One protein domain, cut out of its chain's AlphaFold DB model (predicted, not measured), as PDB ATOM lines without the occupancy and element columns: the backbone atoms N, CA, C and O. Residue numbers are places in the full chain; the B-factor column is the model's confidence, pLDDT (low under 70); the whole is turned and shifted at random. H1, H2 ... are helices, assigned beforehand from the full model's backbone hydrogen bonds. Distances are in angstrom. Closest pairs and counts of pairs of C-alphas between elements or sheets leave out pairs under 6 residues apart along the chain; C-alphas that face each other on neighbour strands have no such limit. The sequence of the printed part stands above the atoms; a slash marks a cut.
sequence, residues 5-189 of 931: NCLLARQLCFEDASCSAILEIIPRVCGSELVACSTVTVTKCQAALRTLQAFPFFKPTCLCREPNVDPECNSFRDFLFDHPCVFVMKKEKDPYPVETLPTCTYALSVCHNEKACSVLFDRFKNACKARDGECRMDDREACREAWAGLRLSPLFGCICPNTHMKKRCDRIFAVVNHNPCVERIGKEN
ATOM      1  N   ASN A   5     217.750 199.536 159.332       82.00
ATOM      2  CA  ASN A   5     218.009 200.841 158.718       82.00
ATOM      3  C   ASN A   5     218.512 200.611 157.277       82.00
ATOM      4  O   ASN A   5     219.332 199.714 157.058       82.00
ATOM      5  N   CYS A   6     218.059 201.392 156.293       81.56
ATOM      6  CA  CYS A   6     218.461 201.179 154.898       81.56
ATOM      7  C   CYS A   6     219.978 201.280 154.658       81.56
ATOM      8  O   CYS A   6     220.486 200.617 153.757       81.56
ATOM      9  N   LEU A   7     220.727 202.027 155.477       80.94
ATOM     10  CA  LEU A   7     222.194 202.065 155.421       80.94
ATOM     11  C   LEU A   7     222.829 200.738 155.870       80.94
ATOM     12  O   LEU A   7     223.820 200.304 155.283       80.94
ATOM     13  N   LEU A   8     222.231 200.058 156.853       82.12
ATOM     14  CA  LEU A   8     222.645 198.718 157.280       82.12
ATOM     15  C   LEU A   8     222.247 197.661 156.239       82.12
ATOM     16  O   LEU A   8     223.043 196.782 155.922       82.12
ATOM     17  N   ALA A   9     221.061 197.785 155.637       84.25
ATOM     18  CA  ALA A   9     220.662 196.958 154.496       84.25
ATOM     19  C   ALA A   9     221.621 197.116 153.299       84.25
ATOM     20  O   ALA A   9     221.995 196.128 152.669       84.25
ATOM     21  N   ARG A  10     222.077 198.347 153.026       82.69
ATOM     22  CA  ARG A  10     223.109 198.648 152.023       82.69
ATOM     23  C   ARG A  10     224.439 197.972 152.355       82.69
ATOM     24  O   ARG A  10     225.060 197.420 151.456       82.69
ATOM     25  N   GLN A  11     224.866 197.983 153.620       81.75
ATOM     26  CA  GLN A  11     226.094 197.298 154.038       81.75
ATOM     27  C   GLN A  11     225.992 195.775 153.844       81.75
ATOM     28  O   GLN A  11     226.856 195.193 153.198       81.75
ATOM     29  N   LEU A  12     224.906 195.147 154.303       84.38
ATOM     30  CA  LEU A  12     224.663 193.711 154.097       84.38
ATOM     31  C   LEU A  12     224.597 193.340 152.601       84.38
ATOM     32  O   LEU A  12     225.022 192.260 152.201       84.38
ATOM     33  N   CYS A  13     224.124 194.259 151.754       84.62
ATOM     34  CA  CYS A  13     224.149 194.103 150.302       84.62
ATOM     35  C   CYS A  13     225.563 194.194 149.694       84.62
ATOM     36  O   CYS A  13     225.832 193.500 148.720       84.62
ATOM     37  N   PHE A  14     226.480 194.991 150.256       81.69
ATOM     38  CA  PHE A  14     227.895 194.970 149.853       81.69
ATOM     39  C   PHE A  14     228.607 193.673 150.277       81.69
ATOM     40  O   PHE A  14     229.554 193.247 149.617       81.69
ATOM     41  N   GLU A  15     228.149 193.026 151.353       83.19
ATOM     42  CA  GLU A  15     228.683 191.742 151.826       83.19
ATOM     43  C   GLU A  15     228.178 190.544 150.982       83.19
ATOM     44  O   GLU A  15     228.905 189.562 150.815       83.19
ATOM     45  N   ASP A  16     226.988 190.627 150.364       82.06
ATOM     46  CA  ASP A  16     226.529 189.645 149.367       82.06
ATOM     47  C   ASP A  16     227.025 189.971 147.944       82.06
ATOM     48  O   ASP A  16     226.631 190.948 147.307       82.06
ATOM     49  N   ALA A  17     227.834 189.069 147.383       77.44
ATOM     50  CA  ALA A  17     228.456 189.243 146.069       77.44
ATOM     51  C   ALA A  17     227.478 189.290 144.871       77.44
ATOM     52  O   ALA A  17     227.902 189.631 143.767       77.44
ATOM     53  N   SER A  18     226.202 188.926 145.044       80.94
ATOM     54  CA  SER A  18     225.169 189.063 144.004       80.94
ATOM     55  C   SER A  18     224.442 190.405 144.136       80.94
ATOM     56  O   SER A  18     224.167 191.053 143.129       80.94
ATOM     57  N   CYS A  19     224.176 190.834 145.371       83.56
ATOM     58  CA  CYS A  19     223.548 192.108 145.704       83.56
ATOM     59  C   CYS A  19     224.462 193.294 145.351       83.56
ATOM     60  O   CYS A  19     224.037 194.179 144.605       83.56
ATOM     61  N   SER A  20     225.739 193.263 145.764       82.38
ATOM     62  CA  SER A  20     226.737 194.296 145.429       82.38
ATOM     63  C   SER A  20     226.875 194.479 143.917       82.38
ATOM     64  O   SER A  20     226.828 195.599 143.416       82.38
ATOM     65  N   ALA A  21     226.934 193.376 143.162       77.19
ATOM     66  CA  ALA A  21     227.059 193.414 141.706       77.19
ATOM     67  C   ALA A  21     225.855 194.074 141.003       77.19
ATOM     68  O   ALA A  21     226.012 194.608 139.906       77.19
ATOM     69  N   ILE A  22     224.661 194.055 141.610       80.25
ATOM     70  CA  ILE A  22     223.475 194.767 141.103       80.25
ATOM     71  C   ILE A  22     223.484 196.228 141.577       80.25
ATOM     72  O   ILE A  22     223.202 197.129 140.788       80.25
ATOM     73  N   LEU A  23     223.862 196.486 142.831       79.38
ATOM     74  CA  LEU A  23     224.008 197.838 143.376       79.38
ATOM     75  C   LEU A  23     225.026 198.674 142.571       79.38
ATOM     76  O   LEU A  23     224.754 199.826 142.239       79.38
ATOM     77  N   GLU A  24     226.143 198.069 142.161       76.31
ATOM     78  CA  GLU A  24     227.159 198.659 141.275       76.31
ATOM     79  C   GLU A  24     226.687 198.857 139.821       76.31
ATOM     80  O   GLU A  24     227.236 199.699 139.100       76.31
ATOM     81  N   ILE A  25     225.695 198.091 139.348       76.19
ATOM     82  CA  ILE A  25     225.221 198.172 137.957       76.19
ATOM     83  C   ILE A  25     224.125 199.220 137.761       76.19
ATOM     84  O   ILE A  25     224.002 199.758 136.660       76.19
ATOM     85  N   ILE A  26     223.364 199.566 138.808       75.75
ATOM     86  CA  ILE A  26     222.270 200.548 138.722       75.75
ATOM     87  C   ILE A  26     222.750 201.897 138.156       75.75
ATOM     88  O   ILE A  26     222.191 202.300 137.137       75.75
ATOM     89  N   PRO A  27     223.824 202.550 138.651       67.06
ATOM     90  CA  PRO A  27     224.308 203.806 138.064       67.06
ATOM     91  C   PRO A  27     224.770 203.697 136.600       67.06
ATOM     92  O   PRO A  27     224.792 204.697 135.885       67.06
ATOM     93  N   ARG A  28     225.122 202.493 136.118       69.75
ATOM     94  CA  ARG A  28     225.458 202.252 134.702       69.75
ATOM     95  C   ARG A  28     224.207 202.047 133.836       69.75
ATOM     96  O   ARG A  28     224.172 202.524 132.706       69.75
ATOM     97  N   VAL A  29     223.188 201.346 134.342       72.25
ATOM     98  CA  VAL A  29     221.968 200.984 133.587       72.25
ATOM     99  C   VAL A  29     220.896 202.077 133.647       72.25
ATOM    100  O   VAL A  29     220.237 202.330 132.639       72.25
ATOM    101  N   CYS A  30     220.742 202.735 134.797       68.31
ATOM    102  CA  CYS A  30     219.825 203.850 135.050       68.31
ATOM    103  C   CYS A  30     220.418 205.229 134.736       68.31
ATOM    104  O   CYS A  30     219.657 206.162 134.493       68.31
ATOM    105  N   GLY A  31     221.750 205.334 134.712       62.53
ATOM    106  CA  GLY A  31     222.472 206.603 134.685       62.53
ATOM    107  C   GLY A  31     222.805 207.115 136.092       62.53
ATOM    108  O   GLY A  31     222.330 206.589 137.098       62.53
ATOM    109  N   SER A  32     223.669 208.127 136.167       51.72
ATOM    110  CA  SER A  32     224.199 208.689 137.420       51.72
ATOM    111  C   SER A  32     223.383 209.863 137.980       51.72
ATOM    112  O   SER A  32     223.762 210.443 138.999       51.72
ATOM    113  N   GLU A  33     222.279 210.249 137.336       45.00
ATOM    114  CA  GLU A  33     221.504 211.431 137.727       45.00
ATOM    115  C   GLU A  33     220.297 211.065 138.595       45.00
ATOM    116  O   GLU A  33     219.282 210.593 138.104       45.00
ATOM    117  N   LEU A  34     220.354 211.388 139.888       47.38
ATOM    118  CA  LEU A  34     219.285 211.106 140.864       47.38
ATOM    119  C   LEU A  34     217.995 211.950 140.693       47.38
ATOM    120  O   LEU A  34     217.169 211.992 141.598       47.38
ATOM    121  N   VAL A  35     217.847 212.681 139.581       42.25
ATOM    122  CA  VAL A  35     216.847 213.766 139.408       42.25
ATOM    123  C   VAL A  35     216.028 213.657 138.116       42.25
ATOM    124  O   VAL A  35     215.031 214.347 137.943       42.25
ATOM    125  N   ALA A  36     216.462 212.802 137.192       51.12
ATOM    126  CA  ALA A  36     215.836 212.524 135.905       51.12
ATOM    127  C   ALA A  36     216.216 211.091 135.514       51.12
ATOM    128  O   ALA A  36     217.224 210.572 135.989       51.12
ATOM    129  N   CYS A  37     215.449 210.420 134.657       59.03
ATOM    130  CA  CYS A  37     215.826 209.064 134.255       59.03
ATOM    131  C   CYS A  37     216.896 209.115 133.153       59.03
ATOM    132  O   CYS A  37     216.548 209.106 131.970       59.03
ATOM    133  N   SER A  38     218.182 209.186 133.528       58.47
ATOM    134  CA  SER A  38     219.320 209.329 132.602       58.47
ATOM    135  C   SER A  38     219.751 208.029 131.900       58.47
ATOM    136  O   SER A  38     220.936 207.706 131.742       58.47
ATOM    137  N   THR A  39     218.760 207.289 131.389       63.81
ATOM    138  CA  THR A  39     218.979 206.172 130.473       63.81
ATOM    139  C   THR A  39     217.933 206.081 129.362       63.81
ATOM    140  O   THR A  39     216.756 206.392 129.547       63.81
ATOM    141  N   VAL A  40     218.371 205.557 128.215       60.41
ATOM    142  CA  VAL A  40     217.507 205.119 127.105       60.41
ATOM    143  C   VAL A  40     216.901 203.731 127.349       60.41
ATOM    144  O   VAL A  40     215.838 203.414 126.835       60.41
ATOM    145  N   THR A  41     217.517 202.896 128.195       69.06
ATOM    146  CA  THR A  41     217.009 201.552 128.530       69.06
ATOM    147  C   THR A  41     216.228 201.564 129.844       69.06
ATOM    148  O   THR A  41     216.611 200.911 130.819       69.06
ATOM    149  N   VAL A  42     215.144 202.345 129.886       74.50
ATOM    150  CA  VAL A  42     214.302 202.560 131.082       74.50
ATOM    151  C   VAL A  42     213.793 201.233 131.661       74.50
ATOM    152  O   VAL A  42     213.884 200.997 132.861       74.50
ATOM    153  N   THR A  43     213.344 200.329 130.791       77.06
ATOM    154  CA  THR A  43     212.996 198.923 131.074       77.06
ATOM    155  C   THR A  43     214.062 198.197 131.893       77.06
ATOM    156  O   THR A  43     213.764 197.674 132.965       77.06
ATOM    157  N   LYS A  44     215.314 198.204 131.423       78.19
ATOM    158  CA  LYS A  44     216.446 197.506 132.054       78.19
ATOM    159  C   LYS A  44     216.847 198.158 133.379       78.19
ATOM    160  O   LYS A  44     217.215 197.453 134.312       78.19
ATOM    161  N   CYS A  45     216.699 199.478 133.501       79.94
ATOM    162  CA  CYS A  45     216.861 200.175 134.778       79.94
ATOM    163  C   CYS A  45     215.784 199.762 135.791       79.94
ATOM    164  O   CYS A  45     216.105 199.367 136.911       79.94
ATOM    165  N   GLN A  46     214.508 199.768 135.393       83.44
ATOM    166  CA  GLN A  46     213.423 199.286 136.249       83.44
ATOM    167  C   GLN A  46     213.614 197.807 136.631       83.44
ATOM    168  O   GLN A  46     213.325 197.432 137.762       83.44
ATOM    169  N   ALA A  47     214.130 196.972 135.723       83.62
ATOM    170  CA  ALA A  47     214.486 195.584 136.012       83.62
ATOM    171  C   ALA A  47     215.632 195.480 137.034       83.62
ATOM    172  O   ALA A  47     215.537 194.682 137.964       83.62
ATOM    173  N   ALA A  48     216.679 196.306 136.919       84.19
ATOM    174  CA  ALA A  48     217.770 196.378 137.894       84.19
ATOM    175  C   ALA A  48     217.264 196.768 139.291       84.19
ATOM    176  O   ALA A  48     217.522 196.054 140.259       84.19
ATOM    177  N   LEU A  49     216.465 197.837 139.375       86.50
ATOM    178  CA  LEU A  49     215.842 198.309 140.613       86.50
ATOM    179  C   LEU A  49     214.941 197.232 141.239       86.50
ATOM    180  O   LEU A  49     215.112 196.905 142.410       86.50
ATOM    181  N   ARG A  50     214.043 196.603 140.463       86.31
ATOM    182  CA  ARG A  50     213.190 195.497 140.949       86.31
ATOM    183  C   ARG A  50     214.007 194.289 141.414       86.31
ATOM    184  O   ARG A  50     213.668 193.702 142.437       86.31
ATOM    185  N   THR A  51     215.081 193.941 140.700       85.00
ATOM    186  CA  THR A  51     215.966 192.823 141.072       85.00
ATOM    187  C   THR A  51     216.703 193.124 142.381       85.00
ATOM    188  O   THR A  51     216.807 192.238 143.223       85.00
ATOM    189  N   LEU A  52     217.147 194.368 142.609       86.69
ATOM    190  CA  LEU A  52     217.768 194.763 143.877       86.69
ATOM    191  C   LEU A  52     216.750 194.803 145.027       86.69
ATOM    192  O   LEU A  52     216.980 194.204 146.072       86.69
ATOM    193  N   GLN A  53     215.587 195.424 144.814       87.19
ATOM    194  CA  GLN A  53     214.481 195.473 145.782       87.19
ATOM    195  C   GLN A  53     213.968 194.087 146.220       87.19
ATOM    196  O   GLN A  53     213.265 194.000 147.228       87.19
ATOM    197  N   ALA A  54     214.251 193.025 145.461       85.81
ATOM    198  CA  ALA A  54     213.861 191.655 145.786       85.81
ATOM    199  C   ALA A  54     214.776 190.977 146.828       85.81
ATOM    200  O   ALA A  54     214.419 189.915 147.337       85.81
ATOM    201  N   PHE A  55     215.931 191.562 147.175       85.38
ATOM    202  CA  PHE A  55     216.793 191.010 148.224       85.38
ATOM    203  C   PHE A  55     216.160 191.181 149.622       85.38
ATOM    204  O   PHE A  55     215.601 192.242 149.928       85.38
ATOM    205  N   PRO A  56     216.301 190.183 150.521       82.62
ATOM    206  CA  PRO A  56     215.679 190.189 151.854       82.62
ATOM    207  C   PRO A  56     216.241 191.266 152.801       82.62
ATOM    208  O   PRO A  56     215.679 191.517 153.868       82.62
ATOM    209  N   PHE A  57     217.337 191.926 152.416       83.19
ATOM    210  CA  PHE A  57     217.874 193.098 153.106       83.19
ATOM    211  C   PHE A  57     216.985 194.340 152.940       83.19
ATOM    212  O   PHE A  57     217.023 195.220 153.795       83.19
ATOM    213  N   PHE A  58     216.190 194.420 151.863       83.06
ATOM    214  CA  PHE A  58     215.429 195.624 151.521       83.06
ATOM    215  C   PHE A  58     213.915 195.489 151.719       83.06
ATOM    216  O   PHE A  58     213.293 196.439 152.189       83.06
ATOM    217  N   LYS A  59     213.302 194.333 151.420       69.56
ATOM    218  CA  LYS A  59     211.859 194.103 151.643       69.56
ATOM    219  C   LYS A  59     211.611 193.016 152.698       69.56
ATOM    220  O   LYS A  59     212.167 191.929 152.559       69.56
ATOM    221  N   PRO A  60     210.753 193.252 153.714       61.69
ATOM    222  CA  PRO A  60     210.072 194.508 154.089       61.69
ATOM    223  C   PRO A  60     210.945 195.422 154.978       61.69
ATOM    224  O   PRO A  60     210.432 196.213 155.763       61.69
ATOM    225  N   THR A  61     212.259 195.214 154.970       67.62
ATOM    226  CA  THR A  61     213.134 195.502 156.108       67.62
ATOM    227  C   THR A  61     213.787 196.876 156.084       67.62
ATOM    228  O   THR A  61     213.966 197.422 157.166       67.62
ATOM    229  N   CYS A  62     214.113 197.441 154.917       80.50
ATOM    230  CA  CYS A  62     214.750 198.756 154.793       80.50
ATOM    231  C   CYS A  62     213.743 199.876 155.085       80.50
ATOM    232  O   CYS A  62     212.892 200.198 154.259       80.50
ATOM    233  N   LEU A  63     213.878 200.481 156.267       82.50
ATOM    234  CA  LEU A  63     213.153 201.680 156.681       82.50
ATOM    235  C   LEU A  63     214.129 202.763 157.164       82.50
ATOM    236  O   LEU A  63     215.234 202.470 157.625       82.50
ATOM    237  N   CYS A  64     213.693 204.018 157.087       80.94
ATOM    238  CA  CYS A  64     214.420 205.187 157.577       80.94
ATOM    239  C   CYS A  64     213.573 205.957 158.591       80.94
ATOM    240  O   CYS A  64     212.355 205.791 158.652       80.94
ATOM    241  N   ARG A  65     214.220 206.822 159.379       74.75
ATOM    242  CA  ARG A  65     213.518 207.882 160.122       74.75
ATOM    243  C   ARG A  65     213.103 208.998 159.157       74.75
ATOM    244  O   ARG A  65     213.417 208.939 157.971       74.75
ATOM    245  N   GLU A  66     212.405 210.009 159.660       61.31
ATOM    246  CA  GLU A  66     212.005 211.182 158.873       61.31
ATOM    247  C   GLU A  66     213.207 211.826 158.140       61.31
ATOM    248  O   GLU A  66     214.309 211.848 158.701       61.31
ATOM    249  N   PRO A  67     213.032 212.383 156.923       46.75
ATOM    250  CA  PRO A  67     214.141 212.922 156.122       46.75
ATOM    251  C   PRO A  67     215.004 213.986 156.818       46.75
ATOM    252  O   PRO A  67     216.207 214.044 156.580       46.75
ATOM    253  N   ASN A  68     214.423 214.777 157.728       48.47
ATOM    254  CA  ASN A  68     215.148 215.762 158.546       48.47
ATOM    255  C   ASN A  68     216.075 215.135 159.609       48.47
ATOM    256  O   ASN A  68     216.947 215.819 160.139       48.47
ATOM    257  N   VAL A  69     215.870 213.859 159.950       56.56
ATOM    258  CA  VAL A  69     216.546 213.147 161.051       56.56
ATOM    259  C   VAL A  69     217.557 212.119 160.536       56.56
ATOM    260  O   VAL A  69     218.562 211.869 161.198       56.56
ATOM    261  N   ASP A  70     217.309 211.518 159.369       59.66
ATOM    262  CA  ASP A  70     218.193 210.517 158.754       59.66
ATOM    263  C   ASP A  70     218.296 210.722 157.222       59.66
ATOM    264  O   ASP A  70     217.728 209.949 156.435       59.66
ATOM    265  N   PRO A  71     218.961 211.806 156.768       58.97
ATOM    266  CA  PRO A  71     219.001 212.183 155.355       58.97
ATOM    267  C   PRO A  71     219.832 211.220 154.497       58.97
ATOM    268  O   PRO A  71     219.508 211.015 153.329       58.97
ATOM    269  N   GLU A  72     220.872 210.586 155.051       56.94
ATOM    270  CA  GLU A  72     221.672 209.596 154.316       56.94
ATOM    271  C   GLU A  72     220.885 208.305 154.061       56.94
ATOM    272  O   GLU A  72     220.944 207.760 152.955       56.94
ATOM    273  N   CYS A  73     220.112 207.831 155.048       73.81
ATOM    274  CA  CYS A  73     219.226 206.685 154.859       73.81
ATOM    275  C   CYS A  73     218.168 206.989 153.801       73.81
ATOM    276  O   CYS A  73     217.997 206.191 152.877       73.81
ATOM    277  N   ASN A  74     217.492 208.144 153.898       67.88
ATOM    278  CA  ASN A  74     216.461 208.502 152.925       67.88
ATOM    279  C   ASN A  74     217.052 208.685 151.521       67.88
ATOM    280  O   ASN A  74     216.553 208.057 150.603       67.88
ATOM    281  N   SER A  75     218.199 209.351 151.350       66.38
ATOM    282  CA  SER A  75     218.844 209.463 150.030       66.38
ATOM    283  C   SER A  75     219.122 208.103 149.361       66.38
ATOM    284  O   SER A  75     218.957 207.962 148.147       66.38
ATOM    285  N   PHE A  76     219.502 207.077 150.133       74.69
ATOM    286  CA  PHE A  76     219.671 205.718 149.606       74.69
ATOM    287  C   PHE A  76     218.338 204.972 149.397       74.69
ATOM    288  O   PHE A  76     218.214 204.189 148.453       74.69
ATOM    289  N   ARG A  77     217.330 205.224 150.238       78.00
ATOM    290  CA  ARG A  77     215.962 204.712 150.066       78.00
ATOM    291  C   ARG A  77     215.327 205.269 148.787       78.00
ATOM    292  O   ARG A  77     214.825 204.480 147.989       78.00
ATOM    293  N   ASP A  78     215.430 206.571 148.552       69.75
ATOM    294  CA  ASP A  78     214.909 207.266 147.372       69.75
ATOM    295  C   ASP A  78     215.579 206.726 146.096       69.75
ATOM    296  O   ASP A  78     214.908 206.384 145.124       69.75
ATOM    297  N   PHE A  79     216.904 206.526 146.125       74.56
ATOM    298  CA  PHE A  79     217.667 205.865 145.055       74.56
ATOM    299  C   PHE A  79     217.183 204.435 144.735       74.56
ATOM    300  O   PHE A  79     217.314 203.990 143.594       74.56
ATOM    301  N   LEU A  80     216.640 203.703 145.714       78.00
ATOM    302  CA  LEU A  80     216.227 202.305 145.554       78.00
ATOM    303  C   LEU A  80     214.739 202.138 145.205       78.00
ATOM    304  O   LEU A  80     214.391 201.238 144.434       78.00
ATOM    305  N   PHE A  81     213.859 202.958 145.781       79.75
ATOM    306  CA  PHE A  81     212.402 202.806 145.686       79.75
ATOM    307  C   PHE A  81     211.737 203.887 144.833       79.75
ATOM    308  O   PHE A  81     210.921 203.549 143.976       79.75
ATOM    309  N   ASP A  82     212.144 205.143 145.006       67.94
ATOM    310  CA  ASP A  82     211.517 206.331 144.412       67.94
ATOM    311  C   ASP A  82     212.356 206.913 143.250       67.94
ATOM    312  O   ASP A  82     212.238 208.073 142.855       67.94
ATOM    313  N   HIS A  83     213.213 206.072 142.665       71.69
ATOM    314  CA  HIS A  83     214.144 206.421 141.595       71.69
ATOM    315  C   HIS A  83     213.405 206.935 140.335       71.69
ATOM    316  O   HIS A  83     212.524 206.229 139.837       71.69
ATOM    317  N   PRO A  84     213.805 208.062 139.704       64.75
ATOM    318  CA  PRO A  84     213.048 208.709 138.617       64.75
ATOM    319  C   PRO A  84     212.572 207.785 137.478       64.75
ATOM    320  O   PRO A  84     211.440 207.887 137.011       64.75
ATOM    321  N   CYS A  85     213.402 206.824 137.058       72.56
ATOM    322  CA  CYS A  85     213.042 205.819 136.045       72.56
ATOM    323  C   CYS A  85     211.845 204.909 136.383       72.56
ATOM    324  O   CYS A  85     211.325 204.258 135.475       72.56
ATOM    325  N   VAL A  86     211.401 204.821 137.641       73.31
ATOM    326  CA  VAL A  86     210.223 204.033 138.044       73.31
ATOM    327  C   VAL A  86     208.938 204.622 137.450       73.31
ATOM    328  O   VAL A  86     208.073 203.869 137.008       73.31
ATOM    329  N   PHE A  87     208.848 205.952 137.366       65.12
ATOM    330  CA  PHE A  87     207.635 206.680 136.978       65.12
ATOM    331  C   PHE A  87     207.531 206.978 135.469       65.12
ATOM    332  O   PHE A  87     206.505 207.462 134.995       65.12
ATOM    333  N   VAL A  88     208.576 206.682 134.686       62.56
ATOM    334  CA  VAL A  88     208.605 206.955 133.240       62.56
ATOM    335  C   VAL A  88     207.695 205.983 132.478       62.56
ATOM    336  O   VAL A  88     207.964 204.783 132.386       62.56
ATOM    337  N   MET A  89     206.628 206.524 131.883       58.16
ATOM    338  CA  MET A  89     205.721 205.793 130.994       58.16
ATOM    339  C   MET A  89     206.405 205.391 129.680       58.16
ATOM    340  O   MET A  89     207.092 206.188 129.039       58.16
ATOM    341  N   LYS A  90     206.202 204.136 129.262       56.81
ATOM    342  CA  LYS A  90     206.877 203.524 128.106       56.81
ATOM    343  C   LYS A  90     206.339 204.089 126.781       56.81
ATOM    344  O   LYS A  90     205.185 203.835 126.447       56.81
ATOM    345  N   LYS A  91     207.179 204.783 125.999       46.00
ATOM    346  CA  LYS A  91     206.887 205.143 124.590       46.00
ATOM    347  C   LYS A  91     207.685 204.342 123.554       46.00
ATOM    348  O   LYS A  91     207.167 204.104 122.468       46.00
ATOM    349  N   GLU A  92     208.901 203.893 123.868       52.03
ATOM    350  CA  GLU A  92     209.706 203.075 122.949       52.03
ATOM    351  C   GLU A  92     209.529 201.567 123.180       52.03
ATOM    352  O   GLU A  92     209.350 201.096 124.307       52.03
ATOM    353  N   LYS A  93     209.624 200.798 122.088       51.56
ATOM    354  CA  LYS A  93     209.743 199.338 122.127       51.56
ATOM    355  C   LYS A  93     211.209 198.962 122.338       51.56
ATOM    356  O   LYS A  93     211.955 198.852 121.369       51.56
ATOM    357  N   ASP A  94     211.603 198.724 123.588       59.34
ATOM    358  CA  ASP A  94     212.810 197.936 123.871       59.34
ATOM    359  C   ASP A  94     212.664 196.570 123.167       59.34
ATOM    360  O   ASP A  94     211.665 195.889 123.421       59.34
ATOM    361  N   PRO A  95     213.585 196.165 122.272       60.44
ATOM    362  CA  PRO A  95     213.523 194.856 121.623       60.44
ATOM    363  C   PRO A  95     213.772 193.691 122.595       60.44
ATOM    364  O   PRO A  95     213.403 192.561 122.284       60.44
ATOM    365  N   TYR A  96     214.337 193.951 123.782       63.97
ATOM    366  CA  TYR A  96     214.579 192.950 124.824       63.97
ATOM    367  C   TYR A  96     213.966 193.388 126.162       63.97
ATOM    368  O   TYR A  96     214.699 193.652 127.120       63.97
ATOM    369  N   PRO A  97     212.625 193.468 126.262       61.31
ATOM    370  CA  PRO A  97     211.970 193.827 127.507       61.31
ATOM    371  C   PRO A  97     212.191 192.705 128.528       61.31
ATOM    372  O   PRO A  97     211.742 191.576 128.334       61.31
ATOM    373  N   VAL A  98     212.878 193.018 129.625       64.50
ATOM    374  CA  VAL A  98     213.121 192.081 130.733       64.50
ATOM    375  C   VAL A  98     212.535 192.644 132.022       64.50
ATOM    376  O   VAL A  98     212.605 193.847 132.269       64.50
ATOM    377  N   GLU A  99     211.953 191.780 132.851       61.31
ATOM    378  CA  GLU A  99     211.368 192.171 134.144       61.31
ATOM    379  C   GLU A  99     212.387 192.107 135.293       61.31
ATOM    380  O   GLU A  99     212.277 192.854 136.267       61.31
ATOM    381  N   THR A 100     213.416 191.267 135.135       69.62
ATOM    382  CA  THR A 100     214.574 191.077 136.023       69.62
ATOM    383  C   THR A 100     215.861 190.989 135.193       69.62
ATOM    384  O   THR A 100     215.808 190.772 133.982       69.62
ATOM    385  N   LEU A 101     217.037 191.187 135.802       77.88
ATOM    386  CA  LEU A 101     218.300 191.161 135.046       77.88
ATOM    387  C   LEU A 101     218.718 189.724 134.653       77.88
ATOM    388  O   LEU A 101     218.803 188.853 135.523       77.88
ATOM    389  N   PRO A 102     219.032 189.449 133.369       84.88
ATOM    390  CA  PRO A 102     219.420 188.116 132.914       84.88
ATOM    391  C   PRO A 102     220.853 187.759 133.333       84.88
ATOM    392  O   PRO A 102     221.721 188.628 133.456       84.88
ATOM    393  N   THR A 103     221.154 186.462 133.469       86.94
ATOM    394  CA  THR A 103     222.556 186.039 133.648       86.94
ATOM    395  C   THR A 103     223.361 186.299 132.376       86.94
ATOM    396  O   THR A 103     222.863 186.045 131.277       86.94
ATOM    397  N   CYS A 104     224.619 186.741 132.477       89.38
ATOM    398  CA  CYS A 104     225.434 187.017 131.283       89.38
ATOM    399  C   CYS A 104     225.638 185.783 130.387       89.38
ATOM    400  O   CYS A 104     225.750 185.906 129.170       89.38
ATOM    401  N   THR A 105     225.627 184.578 130.964       89.75
ATOM    402  CA  THR A 105     225.622 183.317 130.208       89.75
ATOM    403  C   THR A 105     224.346 183.107 129.391       89.75
ATOM    404  O   THR A 105     224.440 182.665 128.248       89.75
ATOM    405  N   TYR A 106     223.174 183.440 129.941       88.94
ATOM    406  CA  TYR A 106     221.897 183.341 129.229       88.94
ATOM    407  C   TYR A 106     221.761 184.442 128.172       88.94
ATOM    408  O   TYR A 106     221.514 184.145 127.003       88.94
ATOM    409  N   ALA A 107     222.037 185.693 128.549       89.44
ATOM    410  CA  ALA A 107     222.038 186.841 127.647       89.44
ATOM    411  C   ALA A 107     222.929 186.617 126.413       89.44
ATOM    412  O   ALA A 107     222.523 186.932 125.297       89.44
ATOM    413  N   LEU A 108     224.104 185.996 126.587       90.94
ATOM    414  CA  LEU A 108     224.981 185.641 125.472       90.94
ATOM    415  C   LEU A 108     224.391 184.555 124.557       90.94
ATOM    416  O   LEU A 108     224.546 184.648 123.343       90.94
ATOM    417  N   SER A 109     223.702 183.547 125.105       90.12
ATOM    418  CA  SER A 109     223.025 182.535 124.275       90.12
ATOM    419  C   SER A 109     221.869 183.121 123.459       90.12
ATOM    420  O   SER A 109     221.777 182.845 122.267       90.12
ATOM    421  N   VAL A 110     221.052 184.001 124.052       89.56
ATOM    422  CA  VAL A 110     220.007 184.743 123.326       89.56
ATOM    423  C   VAL A 110     220.641 185.608 122.233       89.56
ATOM    424  O   VAL A 110     220.206 185.571 121.085       89.56
ATOM    425  N   CYS A 111     221.725 186.317 122.558       90.50
ATOM    426  CA  CYS A 111     222.391 187.216 121.622       90.50
ATOM    427  C   CYS A 111     223.044 186.505 120.424       90.50
ATOM    428  O   CYS A 111     223.023 187.036 119.319       90.50
ATOM    429  N   HIS A 112     223.600 185.302 120.604       91.62
ATOM    430  CA  HIS A 112     224.136 184.519 119.484       91.62
ATOM    431  C   HIS A 112     223.051 183.845 118.634       91.62
ATOM    432  O   HIS A 112     223.271 183.624 117.444       91.62
ATOM    433  N   ASN A 113     221.879 183.546 119.205       90.12
ATOM    434  CA  ASN A 113     220.749 183.009 118.445       90.12
ATOM    435  C   ASN A 113     220.122 184.063 117.512       90.12
ATOM    436  O   ASN A 113     219.560 183.707 116.476       90.12
ATOM    437  N   GLU A 114     220.234 185.354 117.842       90.44
ATOM    438  CA  GLU A 114     219.700 186.443 117.025       90.44
ATOM    439  C   GLU A 114     220.793 187.196 116.251       90.44
ATOM    440  O   GLU A 114     221.666 187.853 116.820       90.44
ATOM    441  N   LYS A 115     220.696 187.187 114.915       87.50
ATOM    442  CA  LYS A 115     221.685 187.819 114.023       87.50
ATOM    443  C   LYS A 115     221.914 189.307 114.314       87.50
ATOM    444  O   LYS A 115     223.058 189.749 114.254       87.50
ATOM    445  N   ALA A 116     220.863 190.066 114.640       86.06
ATOM    446  CA  ALA A 116     220.989 191.488 114.961       86.06
ATOM    447  C   ALA A 116     221.835 191.703 116.229       86.06
ATOM    448  O   ALA A 116     222.759 192.516 116.224       86.06
ATOM    449  N   CYS A 117     221.589 190.915 117.280       89.00
ATOM    450  CA  CYS A 117     222.355 191.007 118.516       89.00
ATOM    451  C   CYS A 117     223.810 190.554 118.347       89.00
ATOM    452  O   CYS A 117     224.711 191.272 118.787       89.00
ATOM    453  N   SER A 118     224.072 189.422 117.679       91.12
ATOM    454  CA  SER A 118     225.459 188.967 117.485       91.12
ATOM    455  C   SER A 118     226.273 190.000 116.701       91.12
ATOM    456  O   SER A 118     227.395 190.295 117.093       91.12
ATOM    457  N   VAL A 119     225.698 190.652 115.679       91.06
ATOM    458  CA  VAL A 119     226.373 191.749 114.957       91.06
ATOM    459  C   VAL A 119     226.728 192.919 115.886       91.06
ATOM    460  O   VAL A 119     227.843 193.431 115.797       91.06
ATOM    461  N   LEU A 120     225.843 193.317 116.809       88.31
ATOM    462  CA  LEU A 120     226.148 194.354 117.808       88.31
ATOM    463  C   LEU A 120     227.275 193.917 118.760       88.31
ATOM    464  O   LEU A 120     228.207 194.684 119.007       88.31
ATOM    465  N   PHE A 121     227.227 192.681 119.263       91.44
ATOM    466  CA  PHE A 121     228.224 192.152 120.197       91.44
ATOM    467  C   PHE A 121     229.599 191.936 119.555       91.44
ATOM    468  O   PHE A 121     230.623 192.277 120.151       91.44
ATOM    469  N   ASP A 122     229.642 191.415 118.332       91.50
ATOM    470  CA  ASP A 122     230.884 191.171 117.608       91.50
ATOM    471  C   ASP A 122     231.488 192.489 117.083       91.50
ATOM    472  O   ASP A 122     232.700 192.679 117.183       91.50
ATOM    473  N   ARG A 123     230.669 193.473 116.662       89.81
ATOM    474  CA  ARG A 123     231.136 194.853 116.410       89.81
ATOM    475  C   ARG A 123     231.754 195.465 117.672       89.81
ATOM    476  O   ARG A 123     232.850 196.015 117.602       89.81
ATOM    477  N   PHE A 124     231.095 195.333 118.824       89.12
ATOM    478  CA  PHE A 124     231.604 195.837 120.101       89.12
ATOM    479  C   PHE A 124     232.924 195.180 120.521       89.12
ATOM    480  O   PHE A 124     233.865 195.892 120.851       89.12
ATOM    481  N   LYS A 125     233.049 193.850 120.439       89.75
ATOM    482  CA  LYS A 125     234.318 193.141 120.690       89.75
ATOM    483  C   LYS A 125     235.456 193.612 119.783       89.75
ATOM    484  O   LYS A 125     236.596 193.703 120.234       89.75
ATOM    485  N   ASN A 126     235.150 193.868 118.511       90.00
ATOM    486  CA  ASN A 126     236.142 194.249 117.508       90.00
ATOM    487  C   ASN A 126     236.589 195.711 117.640       90.00
ATOM    488  O   ASN A 126     237.746 195.999 117.347       90.00
ATOM    489  N   ALA A 127     235.716 196.612 118.098       85.38
ATOM    490  CA  ALA A 127     236.063 198.012 118.343       85.38
ATOM    491  C   ALA A 127     236.639 198.232 119.756       85.38
ATOM    492  O   ALA A 127     237.716 198.798 119.918       85.38
ATOM    493  N   CYS A 128     235.972 197.726 120.795       85.75
ATOM    494  CA  CYS A 128     236.329 197.905 122.206       85.75
ATOM    495  C   CYS A 128     237.242 196.783 122.732       85.75
ATOM    496  O   CYS A 128     236.954 196.133 123.746       85.75
ATOM    497  N   LYS A 129     238.347 196.544 122.015       88.00
ATOM    498  CA  LYS A 129     239.350 195.511 122.310       88.00
ATOM    499  C   LYS A 129     239.997 195.731 123.683       88.00
ATOM    500  O   LYS A 129     240.804 196.642 123.861       88.00
ATOM    501  N   ALA A 130     239.714 194.846 124.634       83.31
ATOM    502  CA  ALA A 130     240.364 194.808 125.942       83.31
ATOM    503  C   ALA A 130     241.188 193.524 126.112       83.31
ATOM    504  O   ALA A 130     240.765 192.448 125.683       83.31
ATOM    505  N   ARG A 131     242.358 193.621 126.752       78.00
ATOM    506  CA  ARG A 131     243.246 192.483 127.024       78.00
ATOM    507  C   ARG A 131     243.938 192.668 128.372       78.00
ATOM    508  O   ARG A 131     244.455 193.744 128.641       78.00
ATOM    509  N   ASP A 132     243.926 191.630 129.205       72.00
ATOM    510  CA  ASP A 132     244.634 191.576 130.495       72.00
ATOM    511  C   ASP A 132     244.311 192.748 131.459       72.00
ATOM    512  O   ASP A 132     245.117 193.125 132.302       72.00
ATOM    513  N   GLY A 133     243.103 193.318 131.343       67.25
ATOM    514  CA  GLY A 133     242.635 194.481 132.116       67.25
ATOM    515  C   GLY A 133     242.908 195.843 131.462       67.25
ATOM    516  O   GLY A 133     242.374 196.855 131.912       67.25
ATOM    517  N   GLU A 134     243.670 195.889 130.369       75.00
ATOM    518  CA  GLU A 134     243.980 197.110 129.624       75.00
ATOM    519  C   GLU A 134     243.089 197.284 128.387       75.00
ATOM    520  O   GLU A 134     242.720 196.318 127.715       75.00
ATOM    521  N   CYS A 135     242.793 198.538 128.033       80.81
ATOM    522  CA  CYS A 135     242.173 198.864 126.751       80.81
ATOM    523  C   CYS A 135     243.219 198.990 125.634       80.81
ATOM    524  O   CYS A 135     244.248 199.645 125.824       80.81
ATOM    525  N   ARG A 136     242.914 198.403 124.471       83.69
ATOM    526  CA  ARG A 136     243.702 198.420 123.227       83.69
ATOM    527  C   ARG A 136     242.789 198.593 121.995       83.69
ATOM    528  O   ARG A 136     242.930 197.865 121.017       83.69
ATOM    529  N   MET A 137     241.813 199.502 122.085       80.19
ATOM    530  CA  MET A 137     240.965 199.914 120.953       80.19
ATOM    531  C   MET A 137     241.767 200.742 119.943       80.19
ATOM    532  O   MET A 137     242.571 201.575 120.355       80.19
ATOM    533  N   ASP A 138     241.531 200.538 118.646       77.81
ATOM    534  CA  ASP A 138     242.204 201.294 117.576       77.81
ATOM    535  C   ASP A 138     241.451 202.592 117.216       77.81
ATOM    536  O   ASP A 138     242.051 203.540 116.719       77.81
ATOM    537  N   ASP A 139     240.140 202.647 117.487       74.50
ATOM    538  CA  ASP A 139     239.258 203.785 117.200       74.50
ATOM    539  C   ASP A 139     238.284 204.013 118.377       74.50
ATOM    540  O   ASP A 139     237.476 203.146 118.735       74.50
ATOM    541  N   ARG A 140     238.374 205.202 118.993       67.25
ATOM    542  CA  ARG A 140     237.558 205.617 120.149       67.25
ATOM    543  C   ARG A 140     236.105 205.892 119.761       67.25
ATOM    544  O   ARG A 140     235.196 205.601 120.537       67.25
ATOM    545  N   GLU A 141     235.881 206.457 118.584       64.56
ATOM    546  CA  GLU A 141     234.564 206.842 118.086       64.56
ATOM    547  C   GLU A 141     233.796 205.603 117.589       64.56
ATOM    548  O   GLU A 141     232.637 205.423 117.965       64.56
ATOM    549  N   ALA A 142     234.458 204.669 116.896       72.00
ATOM    550  CA  ALA A 142     233.872 203.372 116.548       72.00
ATOM    551  C   ALA A 142     233.572 202.507 117.788       72.00
ATOM    552  O   ALA A 142     232.521 201.864 117.849       72.00
ATOM    553  N   CYS A 143     234.440 202.506 118.810       79.62
ATOM    554  CA  CYS A 143     234.138 201.829 120.080       79.62
ATOM    555  C   CYS A 143     232.956 202.498 120.811       79.62
ATOM    556  O   CYS A 143     232.084 201.795 121.326       79.62
ATOM    557  N   ARG A 144     232.845 203.835 120.780       70.06
ATOM    558  CA  ARG A 144     231.691 204.575 121.323       70.06
ATOM    559  C   ARG A 144     230.381 204.199 120.620       70.06
ATOM    560  O   ARG A 144     229.405 203.914 121.309       70.06
ATOM    561  N   GLU A 145     230.355 204.151 119.285       71.12
ATOM    562  CA  GLU A 145     229.172 203.728 118.515       71.12
ATOM    563  C   GLU A 145     228.808 202.262 118.807       71.12
ATOM    564  O   GLU A 145     227.647 201.936 119.057       71.12
ATOM    565  N   ALA A 146     229.800 201.367 118.834       80.62
ATOM    566  CA  ALA A 146     229.571 199.947 119.077       80.62
ATOM    567  C   ALA A 146     229.061 199.659 120.502       80.62
ATOM    568  O   ALA A 146     228.195 198.802 120.682       80.62
ATOM    569  N   TRP A 147     229.537 200.402 121.506       80.00
ATOM    570  CA  TRP A 147     228.987 200.403 122.866       80.00
ATOM    571  C   TRP A 147     227.553 200.959 122.876       80.00
ATOM    572  O   TRP A 147     226.648 200.276 123.354       80.00
ATOM    573  N   ALA A 148     227.291 202.119 122.264       71.19
ATOM    574  CA  ALA A 148     225.935 202.670 122.168       71.19
ATOM    575  C   ALA A 148     224.930 201.678 121.540       71.19
ATOM    576  O   ALA A 148     223.810 201.549 122.035       71.19
ATOM    577  N   GLY A 149     225.349 200.909 120.529       75.44
ATOM    578  CA  GLY A 149     224.574 199.797 119.972       75.44
ATOM    579  C   GLY A 149     224.416 198.609 120.934       75.44
ATOM    580  O   GLY A 149     223.303 198.122 121.136       75.44
ATOM    581  N   LEU A 150     225.496 198.157 121.587       82.69
ATOM    582  CA  LEU A 150     225.452 197.071 122.579       82.69
ATOM    583  C   LEU A 150     224.485 197.372 123.735       82.69
ATOM    584  O   LEU A 150     223.854 196.450 124.251       82.69
ATOM    585  N   ARG A 151     224.312 198.642 124.117       77.50
ATOM    586  CA  ARG A 151     223.355 199.089 125.147       77.50
ATOM    587  C   ARG A 151     221.921 198.600 124.885       77.50
ATOM    588  O   ARG A 151     221.183 198.282 125.820       77.50
ATOM    589  N   LEU A 152     221.543 198.459 123.613       76.31
ATOM    590  CA  LEU A 152     220.236 197.942 123.205       76.31
ATOM    591  C   LEU A 152     220.113 196.418 123.383       76.31
ATOM    592  O   LEU A 152     219.014 195.945 123.635       76.31
ATOM    593  N   SER A 153     221.209 195.657 123.367       82.88
ATOM    594  CA  SER A 153     221.225 194.186 123.501       82.88
ATOM    595  C   SER A 153     220.814 193.665 124.902       82.88
ATOM    596  O   SER A 153     220.915 194.411 125.884       82.88
ATOM    597  N   PRO A 154     220.425 192.380 125.060       84.06
ATOM    598  CA  PRO A 154     220.168 191.760 126.365       84.06
ATOM    599  C   PRO A 154     221.446 191.497 127.182       84.06
ATOM    600  O   PRO A 154     221.356 191.104 128.344       84.06
ATOM    601  N   LEU A 155     222.638 191.686 126.598       84.56
ATOM    602  CA  LEU A 155     223.914 191.609 127.318       84.56
ATOM    603  C   LEU A 155     224.132 192.821 128.230       84.56
ATOM    604  O   LEU A 155     224.767 192.689 129.275       84.56
ATOM    605  N   PHE A 156     223.620 193.996 127.862       82.31
ATOM    606  CA  PHE A 156     223.806 195.194 128.673       82.31
ATOM    607  C   PHE A 156     223.031 195.098 129.996       82.31
ATOM    608  O   PHE A 156     221.816 194.896 129.997       82.31
ATOM    609  N   GLY A 157     223.739 195.252 131.120       75.12
ATOM    610  CA  GLY A 157     223.159 195.099 132.456       75.12
ATOM    611  C   GLY A 157     223.019 193.643 132.924       75.12
ATOM    612  O   GLY A 157     222.391 193.403 133.951       75.12
ATOM    613  N   CYS A 158     223.580 192.663 132.206       85.62
ATOM    614  CA  CYS A 158     223.546 191.264 132.640       85.62
ATOM    615  C   CYS A 158     224.325 191.045 133.953       85.62
ATOM    616  O   CYS A 158     225.295 191.751 134.230       85.62
ATOM    617  N   ILE A 159     223.929 190.038 134.739       84.44
ATOM    618  CA  ILE A 159     224.482 189.749 136.077       84.44
ATOM    619  C   ILE A 159     225.112 188.352 136.181       84.44
ATOM    620  O   ILE A 159     224.899 187.495 135.321       84.44
ATOM    621  N   CYS A 160     225.878 188.103 137.249       85.00
ATOM    622  CA  CYS A 160     226.548 186.822 137.499       85.00
ATOM    623  C   CYS A 160     226.345 186.315 138.941       85.00
ATOM    624  O   CYS A 160     227.237 186.457 139.780       85.00
ATOM    625  N   PRO A 161     225.182 185.701 139.244       78.94
ATOM    626  CA  PRO A 161     224.910 185.124 140.559       78.94
ATOM    627  C   PRO A 161     225.849 183.952 140.881       78.94
ATOM    628  O   PRO A 161     226.385 183.278 139.990       78.94
ATOM    629  N   ASN A 162     226.032 183.696 142.179       72.31
ATOM    630  CA  ASN A 162     227.047 182.787 142.713       72.31
ATOM    631  C   ASN A 162     226.752 181.298 142.414       72.31
ATOM    632  O   ASN A 162     226.192 180.577 143.232       72.31
ATOM    633  N   THR A 163     227.124 180.842 141.215       72.69
ATOM    634  CA  THR A 163     226.780 179.522 140.649       72.69
ATOM    635  C   THR A 163     228.014 178.780 140.121       72.69
ATOM    636  O   THR A 163     229.062 179.380 139.889       72.69
ATOM    637  N   HIS A 164     227.902 177.478 139.826       73.94
ATOM    638  CA  HIS A 164     229.007 176.693 139.241       73.94
ATOM    639  C   HIS A 164     229.545 177.252 137.904       73.94
ATOM    640  O   HIS A 164     230.694 176.998 137.549       73.94
ATOM    641  N   MET A 165     228.752 178.046 137.171       74.81
ATOM    642  CA  MET A 165     229.164 178.703 135.921       74.81
ATOM    643  C   MET A 165     229.809 180.087 136.115       74.81
ATOM    644  O   MET A 165     230.181 180.717 135.123       74.81
ATOM    645  N   LYS A 166     229.999 180.556 137.359       79.94
ATOM    646  CA  LYS A 166     230.527 181.890 137.705       79.94
ATOM    647  C   LYS A 166     231.769 182.290 136.891       79.94
ATOM    648  O   LYS A 166     231.687 183.212 136.092       79.94
ATOM    649  N   LYS A 167     232.840 181.480 136.879       84.25
ATOM    650  CA  LYS A 167     234.070 181.723 136.076       84.25
ATOM    651  C   LYS A 167     233.868 181.842 134.546       84.25
ATOM    652  O   LYS A 167     234.786 182.253 133.829       84.25
ATOM    653  N   ARG A 168     232.721 181.422 133.998       87.25
ATOM    654  CA  ARG A 168     232.324 181.685 132.600       87.25
ATOM    655  C   ARG A 168     231.515 182.975 132.503       87.25
ATOM    656  O   ARG A 168     231.776 183.765 131.604       87.25
ATOM    657  N   CYS A 169     230.577 183.179 133.423       87.94
ATOM    658  CA  CYS A 169     229.755 184.380 133.509       87.94
ATOM    659  C   CYS A 169     230.606 185.642 133.725       87.94
ATOM    660  O   CYS A 169     230.521 186.566 132.921       87.94
ATOM    661  N   ASP A 170     231.501 185.639 134.717       84.38
ATOM    662  CA  ASP A 170     232.338 186.781 135.106       84.38
ATOM    663  C   ASP A 170     233.198 187.299 133.945       84.38
ATOM    664  O   ASP A 170     233.431 188.495 133.822       84.38
ATOM    665  N   ARG A 171     233.637 186.412 133.039       85.81
ATOM    666  CA  ARG A 171     234.387 186.800 131.832       85.81
ATOM    667  C   ARG A 171     233.515 187.497 130.787       85.81
ATOM    668  O   ARG A 171     234.015 188.361 130.077       85.81
ATOM    669  N   ILE A 172     232.230 187.155 130.696       88.06
ATOM    670  CA  ILE A 172     231.266 187.858 129.834       88.06
ATOM    671  C   ILE A 172     230.918 189.210 130.471       88.06
ATOM    672  O   ILE A 172     230.979 190.236 129.799       88.06
ATOM    673  N   PHE A 173     230.650 189.222 131.782       85.19
ATOM    674  CA  PHE A 173     230.405 190.434 132.567       85.19
ATOM    675  C   PHE A 173     231.577 191.422 132.474       85.19
ATOM    676  O   PHE A 173     231.362 192.607 132.241       85.19
ATOM    677  N   ALA A 174     232.819 190.945 132.575       83.12
ATOM    678  CA  ALA A 174     234.008 191.782 132.440       83.12
ATOM    679  C   ALA A 174     234.151 192.389 131.035       83.12
ATOM    680  O   ALA A 174     234.507 193.556 130.905       83.12
ATOM    681  N   VAL A 175     233.828 191.632 129.980       86.19
ATOM    682  CA  VAL A 175     233.876 192.127 128.593       86.19
ATOM    683  C   VAL A 175     232.784 193.160 128.301       86.19
ATOM    684  O   VAL A 175     233.026 194.040 127.478       86.19
ATOM    685  N   VAL A 176     231.615 193.079 128.947       82.06
ATOM    686  CA  VAL A 176     230.454 193.949 128.665       82.06
ATOM    687  C   VAL A 176     230.309 195.109 129.656       82.06
ATOM    688  O   VAL A 176     230.198 196.254 129.232       82.06
ATOM    689  N   ASN A 177     230.328 194.834 130.961       75.56
ATOM    690  CA  ASN A 177     230.029 195.814 132.010       75.56
ATOM    691  C   ASN A 177     231.293 196.459 132.613       75.56
ATOM    692  O   ASN A 177     231.254 197.636 132.962       75.56
ATOM    693  N   HIS A 178     232.409 195.722 132.725       77.06
ATOM    694  CA  HIS A 178     233.703 196.216 133.251       77.06
ATOM    695  C   HIS A 178     234.783 196.342 132.156       77.06
ATOM    696  O   HIS A 178     235.968 196.113 132.400       77.06
ATOM    697  N   ASN A 179     234.387 196.696 130.928       80.56
ATOM    698  CA  ASN A 179     235.337 196.838 129.829       80.56
ATOM    699  C   ASN A 179     236.204 198.100 130.031       80.56
ATOM    700  O   ASN A 179     235.655 199.206 130.048       80.56
ATOM    701  N   PRO A 180     237.544 197.991 130.120       78.94
ATOM    702  CA  PRO A 180     238.414 199.143 130.347       78.94
ATOM    703  C   PRO A 180     238.366 200.171 129.208       78.94
ATOM    704  O   PRO A 180     238.654 201.338 129.451       78.94
ATOM    705  N   CYS A 181     237.977 199.794 127.983       77.00
ATOM    706  CA  CYS A 181     237.747 200.754 126.898       77.00
ATOM    707  C   CYS A 181     236.471 201.572 127.108       77.00
ATOM    708  O   CYS A 181     236.462 202.770 126.842       77.00
ATOM    709  N   VAL A 182     235.412 200.954 127.638       73.38
ATOM    710  CA  VAL A 182     234.165 201.652 127.986       73.38
ATOM    711  C   VAL A 182     234.381 202.557 129.196       73.38
ATOM    712  O   VAL A 182     233.947 203.708 129.185       73.38
ATOM    713  N   GLU A 183     235.118 202.089 130.208       63.06
ATOM    714  CA  GLU A 183     235.494 202.935 131.343       63.06
ATOM    715  C   GLU A 183     236.401 204.098 130.923       63.06
ATOM    716  O   GLU A 183     236.213 205.204 131.425       63.06
ATOM    717  N   ARG A 184     237.324 203.893 129.969       54.97
ATOM    718  CA  ARG A 184     238.055 205.001 129.339       54.97
ATOM    719  C   ARG A 184     237.110 205.933 128.586       54.97
ATOM    720  O   ARG A 184     237.140 207.112 128.869       54.97
ATOM    721  N   ILE A 185     236.187 205.471 127.743       53.56
ATOM    722  CA  ILE A 185     235.224 206.369 127.063       53.56
ATOM    723  C   ILE A 185     234.362 207.187 128.050       53.56
ATOM    724  O   ILE A 185     233.992 208.319 127.740       53.56
ATOM    725  N   GLY A 186     234.077 206.659 129.247       39.56
ATOM    726  CA  GLY A 186     233.397 207.395 130.322       39.56
ATOM    727  C   GLY A 186     234.291 208.360 131.120       39.56
ATOM    728  O   GLY A 186     233.801 209.382 131.591       39.56
ATOM    729  N   LYS A 187     235.588 208.059 131.272       37.53
ATOM    730  CA  LYS A 187     236.566 208.852 132.053       37.53
ATOM    731  C   LYS A 187     237.444 209.775 131.187       37.53
ATOM    732  O   LYS A 187     238.068 210.689 131.712       37.53
ATOM    733  N   GLU A 188     237.471 209.558 129.873       34.72
ATOM    734  CA  GLU A 188     238.377 210.159 128.882       34.72
ATOM    735  C   GLU A 188     237.610 210.826 127.720       34.72
ATOM    736  O   GLU A 188     237.958 210.706 126.536       34.72
ATOM    737  N   ASN A 189     236.562 211.589 128.049       38.50
ATOM    738  CA  ASN A 189     236.130 212.671 127.154       38.50
ATOM    739  C   ASN A 189     237.132 213.846 127.185       38.50
ATOM    740  O   ASN A 189     237.327 214.486 126.155       38.50
TER     741      ASN A 189
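What this domain is: This is residues 5 to 189 of the 931 residues of the protein "uncharacterized protein LOC114239587 isoform X2" of Bombyx mandarina (UniProt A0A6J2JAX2). Two lobes of helices sit end to end along the longest axis, H1 to H5 in one and H6 to H10 in the other, joined by the long link of residues 82 to 103. In the first lobe H1, H2, H4 and H5 make a loose ring of contacts, with H3 beside one part of H4; in the second the hairpin of H7 and H8 stands at the far end, with H6 and H9 crossed beside H7 and H10 across H8. The printed part has 185 residues, with ten named helices, H1 to H10 in order, and no named strand; the class is all helix. The whole is compact, with a radius of gyration of the C-alphas of 17.1 A and spans of 52 by 38 by 31 A.

Where its parts are: H1 takes residues 6 to 15, beginning at C-alpha 6 (218.461, 201.179, 154.898). H2 takes residues 19 to 23 and H3 residues 26 to 29. H4, residues 42 to 53, is 16.3 A long, and H5, residues 71 to 81, is 15.0 A. H6 takes residues 104 to 113. H7, residues 115 to 127, is the longest at 18.1 A, beginning at C-alpha 115 (221.685, 187.819, 114.023). H8, residues 140 to 150, is 15.0 A long and H9, residues 166 to 176, is 15.1 A. H10, residues 180 to 187, ends at C-alpha 187 (236.566, 208.852, 132.053).

How they stand to each other: H4 is the hub, touching three helices. Its residues 48 to 52 alone touch H2, closest at the C-alphas of Ile 22 and Leu 52, 6.3 A. Its residues 44 to 49 alone touch H3, at Val 29 and Cys 45, C-alphas 5.3 A apart. Its residues 49 to 53 alone touch H5, a steep tilt of 60 degrees, opposite ways, with the closest C-alphas, Leu 49 and Leu 80, at 6.4 A. H5 touches H1 at a steep tilt of 67 degrees, the same way, closest at the C-alphas of Leu 7 and Cys 73, 5.5 A. H7 and H8 are a helical hairpin at a shallow tilt of 27 degrees, closest at the C-alphas of Ala 127 and Cys 143, 4.6 A. H6 touches H9 at a steep tilt of 66 degrees, closest at the C-alphas of Thr 105 and Cys 169, 5.4 A. H8 touches H10, about perpendicular at 78 degrees, with the C-alphas of Arg 144 and Ile 185 closest at 7.0 A. Every O i to N i+4 pair is within hydrogen-bond range in H1, H2, H4, H5, H6, H7, H8 and H10, and 5 of 7 in H9; H3 is too short for one.

The domain as a whole: The C-alphas farthest apart, Val 69 and Lys 115, are 53.7 A apart. The printed part has no cut. The long links are H3 to H4, H4 to H5, H5 to H6, H7 to H8 and H8 to H9. Mean pLDDT of the printed part is 75.2; 53 residues are under 70, among them 30 to 41, 87 to 100 and 183 to 189.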